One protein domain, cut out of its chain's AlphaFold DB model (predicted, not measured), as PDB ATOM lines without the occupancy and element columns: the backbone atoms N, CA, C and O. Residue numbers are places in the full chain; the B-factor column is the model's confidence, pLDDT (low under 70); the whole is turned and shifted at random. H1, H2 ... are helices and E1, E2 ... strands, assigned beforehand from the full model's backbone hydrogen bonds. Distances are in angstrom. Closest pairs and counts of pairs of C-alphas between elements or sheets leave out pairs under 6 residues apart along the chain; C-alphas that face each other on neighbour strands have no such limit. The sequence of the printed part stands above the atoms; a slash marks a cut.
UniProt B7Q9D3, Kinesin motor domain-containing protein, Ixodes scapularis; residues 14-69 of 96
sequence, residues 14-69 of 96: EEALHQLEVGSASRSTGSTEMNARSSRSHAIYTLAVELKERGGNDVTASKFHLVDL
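What this domain is: This is residues 14 to 69 of the 96 residues of the protein "Kinesin motor domain-containing protein" of Ixodes scapularis (UniProt B7Q9D3). What shape is it? It is a thin rod: helix H1 lies loosely alongside the E1 side of a long hairpin, E1 and E2, and residues 29 to 35 and 53 to 58 stick out at opposite ends. What makes it up? The 56 printed residues, of mixed class, hold H1, E1, E2 in that order, with the sheet antiparallel. Is it compact? It is extended: radius of gyration of the C-alphas 16.4 A, spans 56 by 20 by 13 A.

How they stand to each other: Where is H1? H1, residues 14 to 29, has every O i to N i+4 pair within hydrogen-bond range. Its closest C-alphas to E1, residues 43 to 52, are Leu 20 and Tyr 45, 7.3 A apart; from E2, residues 59 to 68, it is apart. How do the strands pair? The hairpin E1 and E2 is antiparallel at 165 degrees, with N 43 and O 68 within hydrogen-bond range at 2.8 A.

Where its parts are: Where does H1 begin? C-alpha 14 is at (-43.723, 18.292, 3.279); H1 spans 22.7 A. The strands? E1 spans 29.6 A and E2 29.3 A, ending at C-alpha 68 (-43.341, -0.653, 10.113).

The domain as a whole: How far apart are the ends? The farthest C-alphas, Met 34 and Gly 55, are 55.9 A apart. Any cut or doubt? The printed part has no cut; H1 to E1 is a long link, and residues 27 to 40 have pLDDT under 70.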
ATOM      1  N   GLU A  14     -43.859  17.759   1.924       96.25
ATOM      2  CA  GLU A  14     -43.723  18.292   3.279       96.25
ATOM      3  C   GLU A  14     -45.027  18.126   4.065       96.25
ATOM      4  O   GLU A  14     -45.001  17.678   5.209       96.25
ATOM      5  N   GLU A  15     -46.179  18.404   3.448       96.00
ATOM      6  CA  GLU A  15     -47.481  18.161   4.078       96.00
ATOM      7  C   GLU A  15     -47.716  16.669   4.341       96.00
ATOM      8  O   GLU A  15     -48.213  16.301   5.407       96.00
ATOM      9  N   ALA A  16     -47.335  15.800   3.398       94.31
ATOM     10  CA  ALA A  16     -47.414  14.353   3.579       94.31
ATOM     11  C   ALA A  16     -46.533  13.874   4.745       94.31
ATOM     12  O   ALA A  16     -46.963  13.039   5.543       94.31
ATOM     13  N   LEU A  17     -45.320  14.420   4.865       93.94
ATOM     14  CA  LEU A  17     -44.396  14.115   5.956       93.94
ATOM     15  C   LEU A  17     -44.934  14.614   7.301       93.94
ATOM     16  O   LEU A  17     -44.939  13.869   8.277       93.94
ATOM     17  N   HIS A  18     -45.488  15.822   7.340       94.38
ATOM     18  CA  HIS A  18     -46.117  16.358   8.542       94.38
ATOM     19  C   HIS A  18     -47.290  15.482   9.025       94.38
ATOM     20  O   HIS A  18     -47.425  15.221  10.221       94.38
ATOM     21  N   GLN A  19     -48.128  14.953   8.121       93.94
ATOM     22  CA  GLN A  19     -49.198  14.022   8.519       93.94
ATOM     23  C   GLN A  19     -48.659  12.702   9.085       93.94
ATOM     24  O   GLN A  19     -49.243  12.155  10.025       93.94
ATOM     25  N   LEU A  20     -47.541  12.203   8.551       90.88
ATOM     26  CA  LEU A  20     -46.856  11.033   9.100       90.88
ATOM     27  C   LEU A  20     -46.373  11.298  10.536       90.88
ATOM     28  O   LEU A  20     -46.588  10.464  11.419       90.88
ATOM     29  N   GLU A  21     -45.780  12.465  10.793       89.88
ATOM     30  CA  GLU A  21     -45.317  12.874  12.126       89.88
ATOM     31  C   GLU A  21     -46.473  12.996  13.127       89.88
ATOM     32  O   GLU A  21     -46.405  12.429  14.219       89.88
ATOM     33  N   VAL A  22     -47.573  13.652  12.740       88.75
ATOM     34  CA  VAL A  22     -48.786  13.772  13.570       88.75
ATOM     35  C   VAL A  22     -49.367  12.395  13.913       88.75
ATOM     36  O   VAL A  22     -49.726  12.130  15.068       88.75
ATOM     37  N   GLY A  23     -49.437  11.488  12.932       86.31
ATOM     38  CA  GLY A  23     -49.876  10.108  13.148       86.31
ATOM     39  C   GLY A  23     -48.951   9.344  14.101       86.31
ATOM     40  O   GLY A  23     -49.419   8.641  15.001       86.31
ATOM     41  N   SER A  24     -47.639   9.541  13.963       82.12
ATOM     42  CA  SER A  24     -46.622   8.948  14.837       82.12
ATOM     43  C   SER A  24     -46.712   9.470  16.281       82.12
ATOM     44  O   SER A  24     -46.682   8.687  17.233       82.12
ATOM     45  N   ALA A  25     -46.928  10.775  16.469       78.88
ATOM     46  CA  ALA A  25     -47.101  11.388  17.786       78.88
ATOM     47  C   ALA A  25     -48.396  10.930  18.483       78.88
ATOM     48  O   ALA A  25     -48.396  10.637  19.682       78.88
ATOM     49  N   SER A  26     -49.490  10.783  17.731       72.88
ATOM     50  CA  SER A  26     -50.759  10.231  18.239       72.88
ATOM     51  C   SER A  26     -50.607   8.769  18.681       72.88
ATOM     52  O   SER A  26     -51.177   8.341  19.686       72.88
ATOM     53  N   ARG A  27     -49.767   7.997  17.977       68.25
ATOM     54  CA  ARG A  27     -49.367   6.651  18.409       68.25
ATOM     55  C   ARG A  27     -48.541   6.679  19.703       68.25
ATOM     56  O   ARG A  27     -48.650   5.739  20.483       68.25
ATOM     57  N   SER A  28     -47.747   7.720  19.946       59.91
ATOM     58  CA  SER A  28     -46.933   7.855  21.165       59.91
ATOM     59  C   SER A  28     -47.776   8.176  22.412       59.91
ATOM     60  O   SER A  28     -47.627   7.529  23.448       59.91
ATOM     61  N   THR A  29     -48.724   9.114  22.307       55.56
ATOM     62  CA  THR A  29     -49.512   9.633  23.449       55.56
ATOM     63  C   THR A  29     -50.574   8.673  23.996       55.56
ATOM     64  O   THR A  29     -50.922   8.749  25.169       55.56
ATOM     65  N   GLY A  30     -51.060   7.718  23.198       53.34
ATOM     66  CA  GLY A  30     -52.007   6.690  23.655       53.34
ATOM     67  C   GLY A  30     -51.385   5.549  24.481       53.34
ATOM     68  O   GLY A  30     -52.042   4.530  24.679       53.34
ATOM     69  N   SER A  31     -50.119   5.658  24.894       53.53
ATOM     70  CA  SER A  31     -49.386   4.613  25.624       53.53
ATOM     71  C   SER A  31     -48.704   5.169  26.872       53.53
ATOM     72  O   SER A  31     -47.810   5.997  26.778       53.53
ATOM     73  N   THR A  32     -49.102   4.679  28.045       46.72
ATOM     74  CA  THR A  32     -48.451   4.938  29.340       46.72
ATOM     75  C   THR A  32     -47.019   4.383  29.374       46.72
ATOM     76  O   THR A  32     -46.782   3.276  28.887       46.72
ATOM     77  N   GLU A  33     -46.098   5.134  29.993       46.16
ATOM     78  CA  GLU A  33     -44.617   5.043  29.991       46.16
ATOM     79  C   GLU A  33     -43.939   3.678  30.268       46.16
ATOM     80  O   GLU A  33     -42.715   3.589  30.242       46.16
ATOM     81  N   MET A  34     -44.665   2.579  30.485       43.28
ATOM     82  CA  MET A  34     -44.069   1.283  30.850       43.28
ATOM     83  C   MET A  34     -43.855   0.313  29.670       43.28
ATOM     84  O   MET A  34     -43.363  -0.795  29.866       43.28
ATOM     85  N   ASN A  35     -44.221   0.676  28.433       46.09
ATOM     86  CA  ASN A  35     -44.120  -0.228  27.282       46.09
ATOM     87  C   ASN A  35     -43.484   0.458  26.069       46.09
ATOM     88  O   ASN A  35     -44.110   1.295  25.424       46.09
ATOM     89  N   ALA A  36     -42.273   0.034  25.701       51.56
ATOM     90  CA  ALA A  36     -41.662   0.344  24.410       51.56
ATOM     91  C   ALA A  36     -42.537  -0.223  23.269       51.56
ATOM     92  O   ALA A  36     -42.402  -1.370  22.856       51.56
ATOM     93  N   ARG A  37     -43.508   0.570  22.803       55.84
ATOM     94  CA  ARG A  37     -44.617   0.164  21.918       55.84
ATOM     95  C   ARG A  37     -44.187  -0.255  20.504       55.84
ATOM     96  O   ARG A  37     -44.963  -0.923  19.814       55.84
ATOM     97  N   SER A  38     -42.967   0.083  20.077       56.53
ATOM     98  CA  SER A  38     -42.415  -0.343  18.781       56.53
ATOM     99  C   SER A  38     -42.229  -1.856  18.671       56.53
ATOM    100  O   SER A  38     -42.365  -2.391  17.577       56.53
ATOM    101  N   SER A  39     -42.029  -2.576  19.778       58.41
ATOM    102  CA  SER A  39     -41.873  -4.034  19.719       58.41
ATOM    103  C   SER A  39     -43.187  -4.799  19.552       58.41
ATOM    104  O   SER A  39     -43.157  -5.955  19.151       58.41
ATOM    105  N   ARG A  40     -44.351  -4.189  19.838       64.88
ATOM    106  CA  ARG A  40     -45.642  -4.912  19.912       64.88
ATOM    107  C   ARG A  40     -46.747  -4.399  18.991       64.88
ATOM    108  O   ARG A  40     -47.844  -4.948  19.016       64.88
ATOM    109  N   SER A  41     -46.510  -3.350  18.203       72.00
ATOM    110  CA  SER A  41     -47.520  -2.817  17.275       72.00
ATOM    111  C   SER A  41     -46.952  -2.625  15.875       72.00
ATOM    112  O   SER A  41     -45.905  -2.007  15.720       72.00
ATOM    113  N   HIS A  42     -47.672  -3.133  14.872       82.12
ATOM    114  CA  HIS A  42     -47.420  -2.835  13.465       82.12
ATOM    115  C   HIS A  42     -48.047  -1.480  13.116       82.12
ATOM    116  O   HIS A  42     -49.143  -1.165  13.587       82.12
ATOM    117  N   ALA A  43     -47.379  -0.693  12.281       84.88
ATOM    118  CA  ALA A  43     -47.908   0.547  11.733       84.88
ATOM    119  C   ALA A  43     -47.891   0.496  10.203       84.88
ATOM    120  O   ALA A  43     -46.958  -0.012   9.588       84.88
ATOM    121  N   ILE A  44     -48.954   1.013   9.590       90.12
ATOM    122  CA  ILE A  44     -49.085   1.116   8.138       90.12
ATOM    123  C   ILE A  44     -49.440   2.560   7.820       90.12
ATOM    124  O   ILE A  44     -50.483   3.053   8.247       90.12
ATOM    125  N   TYR A  45     -48.593   3.216   7.037       91.88
ATOM    126  CA  TYR A  45     -48.888   4.506   6.434       91.88
ATOM    127  C   TYR A  45     -49.150   4.314   4.939       91.88
ATOM    128  O   TYR A  45     -48.368   3.668   4.244       91.88
ATOM    129  N   THR A  46     -50.281   4.820   4.448       94.31
ATOM    130  CA  THR A  46     -50.685   4.669   3.043       94.31
ATOM    131  C   THR A  46     -50.655   6.020   2.349       94.31
ATOM    132  O   THR A  46     -51.403   6.915   2.731       94.31
ATOM    133  N   LEU A  47     -49.840   6.140   1.302       94.31
ATOM    134  CA  LEU A  47     -49.803   7.306   0.428       94.31
ATOM    135  C   LEU A  47     -50.493   6.962  -0.895       94.31
ATOM    136  O   LEU A  47     -50.009   6.118  -1.647       94.31
ATOM    137  N   ALA A  48     -51.623   7.608  -1.172       94.06
ATOM    138  CA  ALA A  48     -52.307   7.515  -2.458       94.06
ATOM    139  C   ALA A  48     -51.916   8.714  -3.328       94.06
ATOM    140  O   ALA A  48     -52.060   9.858  -2.902       94.06
ATOM    141  N   VAL A  49     -51.418   8.444  -4.532       92.88
ATOM    142  CA  VAL A  49     -50.995   9.463  -5.496       92.88
ATOM    143  C   VAL A  49     -51.818   9.295  -6.761       92.88
ATOM    144  O   VAL A  49     -51.831   8.219  -7.357       92.88
ATOM    145  N   GLU A  50     -52.488  10.363  -7.177       92.12
ATOM    146  CA  GLU A  50     -53.253  10.417  -8.418       92.12
ATOM    147  C   GLU A  50     -52.626  11.463  -9.339       92.12
ATOM    148  O   GLU A  50     -52.483  12.628  -8.970       92.12
ATOM    149  N   LEU A  51     -52.242  11.038 -10.539       89.69
ATOM    150  CA  LEU A  51     -51.770  11.908 -11.603       89.69
ATOM    151  C   LEU A  51     -52.841  11.969 -12.682       89.69
ATOM    152  O   LEU A  51     -53.272  10.940 -13.206       89.69
ATOM    153  N   LYS A  52     -53.245  13.187 -13.030       89.69
ATOM    154  CA  LYS A  52     -54.165  13.450 -14.130       89.69
ATOM    155  C   LYS A  52     -53.431  14.218 -15.216       89.69
ATOM    156  O   LYS A  52     -52.905  15.300 -14.953       89.69
ATOM    157  N   GLU A  53     -53.405  13.668 -16.425       86.31
ATOM    158  CA  GLU A  53     -52.814  14.362 -17.566       86.31
ATOM    159  C   GLU A  53     -53.653  15.595 -17.928       86.31
ATOM    160  O   GLU A  53     -54.890  15.575 -17.921       86.31
ATOM    161  N   ARG A  54     -52.987  16.712 -18.229       82.31
ATOM    162  CA  ARG A  54     -53.678  17.964 -18.533       82.31
ATOM    163  C   ARG A  54     -54.311  17.886 -19.924       82.31
ATOM    164  O   ARG A  54     -53.620  18.008 -20.924       82.31
ATOM    165  N   GLY A  55     -55.635  17.747 -19.964       82.00
ATOM    166  CA  GLY A  55     -56.409  17.650 -21.209       82.00
ATOM    167  C   GLY A  55     -56.722  16.216 -21.642       82.00
ATOM    168  O   GLY A  55     -57.496  16.035 -22.576       82.00
ATOM    169  N   GLY A  56     -56.180  15.218 -20.937       83.75
ATOM    170  CA  GLY A  56     -56.569  13.816 -21.065       83.75
ATOM    171  C   GLY A  56     -57.678  13.436 -20.080       83.75
ATOM    172  O   GLY A  56     -57.894  14.098 -19.058       83.75
ATOM    173  N   ASN A  57     -58.376  12.343 -20.384       85.19
ATOM    174  CA  ASN A  57     -59.285  11.690 -19.435       85.19
ATOM    175  C   ASN A  57     -58.576  10.634 -18.579       85.19
ATOM    176  O   ASN A  57     -59.170  10.127 -17.626       85.19
ATOM    177  N   ASP A  58     -57.316  10.339 -18.890       90.06
ATOM    178  CA  ASP A  58     -56.563   9.299 -18.217       90.06
ATOM    179  C   ASP A  58     -56.084   9.774 -16.844       90.06
ATOM    180  O   ASP A  58     -55.525  10.863 -16.663       90.06
ATOM    181  N   VAL A  59     -56.333   8.920 -15.855       91.25
ATOM    182  CA  VAL A  59     -55.889   9.088 -14.475       91.25
ATOM    183  C   VAL A  59     -55.017   7.897 -14.135       91.25
ATOM    184  O   VAL A  59     -55.461   6.751 -14.184       91.25
ATOM    185  N   THR A  60     -53.773   8.172 -13.762       93.19
ATOM    186  CA  THR A  60     -52.873   7.163 -13.212       93.19
ATOM    187  C   THR A  60     -52.896   7.278 -11.698       93.19
ATOM    188  O   THR A  60     -52.515   8.307 -11.144       93.19
ATOM    189  N   ALA A  61     -53.339   6.223 -11.023       93.38
ATOM    190  CA  ALA A  61     -53.370   6.155  -9.568       93.38
ATOM    191  C   ALA A  61     -52.353   5.126  -9.063       93.38
ATOM    192  O   ALA A  61     -52.264   4.017  -9.587       93.38
ATOM    193  N   SER A  62     -51.618   5.482  -8.015       93.31
ATOM    194  CA  SER A  62     -50.703   4.596  -7.300       93.31
ATOM    195  C   SER A  62     -50.968   4.667  -5.801       93.31
ATOM    196  O   SER A  62     -51.381   5.700  -5.271       93.31
ATOM    197  N   LYS A  63     -50.722   3.559  -5.102       94.00
ATOM    198  CA  LYS A  63     -50.774   3.490  -3.642       94.00
ATOM    199  C   LYS A  63     -49.481   2.890  -3.124       94.00
ATOM    200  O   LYS A  63     -49.108   1.786  -3.508       94.00
ATOM    201  N   PHE A  64     -48.835   3.610  -2.221       93.31
ATOM    202  CA  PHE A  64     -47.642   3.164  -1.520       93.31
ATOM    203  C   PHE A  64     -48.014   2.826  -0.082       93.31
ATOM    204  O   PHE A  64     -48.643   3.631   0.604       93.31
ATOM    205  N   HIS A  65     -47.612   1.644   0.376       92.75
ATOM    206  CA  HIS A  65     -47.776   1.221   1.761       92.75
ATOM    207  C   HIS A  65     -46.408   1.182   2.434       92.75
ATOM    208  O   HIS A  65     -45.553   0.371   2.087       92.75
ATOM    209  N   LEU A  66     -46.211   2.073   3.395       90.44
ATOM    210  CA  LEU A  66     -45.025   2.156   4.237       90.44
ATOM    211  C   LEU A  66     -45.347   1.414   5.532       90.44
ATOM    212  O   LEU A  66     -46.136   1.890   6.350       90.44
ATOM    213  N   VAL A  67     -44.805   0.204   5.662       88.62
ATOM    214  CA  VAL A  67     -45.135  -0.718   6.750       88.62
ATOM    215  C   VAL A  67     -43.967  -0.801   7.724       88.62
ATOM    216  O   VAL A  67     -42.877  -1.225   7.354       88.62
ATOM    217  N   ASP A  68     -44.224  -0.429   8.972       84.00
ATOM    218  CA  ASP A  68     -43.341  -0.653  10.113       84.00
ATOM    219  C   ASP A  68     -43.851  -1.884  10.870       84.00
ATOM    220  O   ASP A  68     -44.972  -1.900  11.394       84.00
ATOM    221  N   LEU A  69     -43.072  -2.966  10.843       81.75
ATOM    222  CA  LEU A  69     -43.454  -4.224  11.467       81.75
ATOM    223  C   LEU A  69     -42.927  -4.292  12.900       81.75
ATOM    224  O   LEU A  69     -41.781  -3.947  13.167       81.75
TER     225      LEU A  69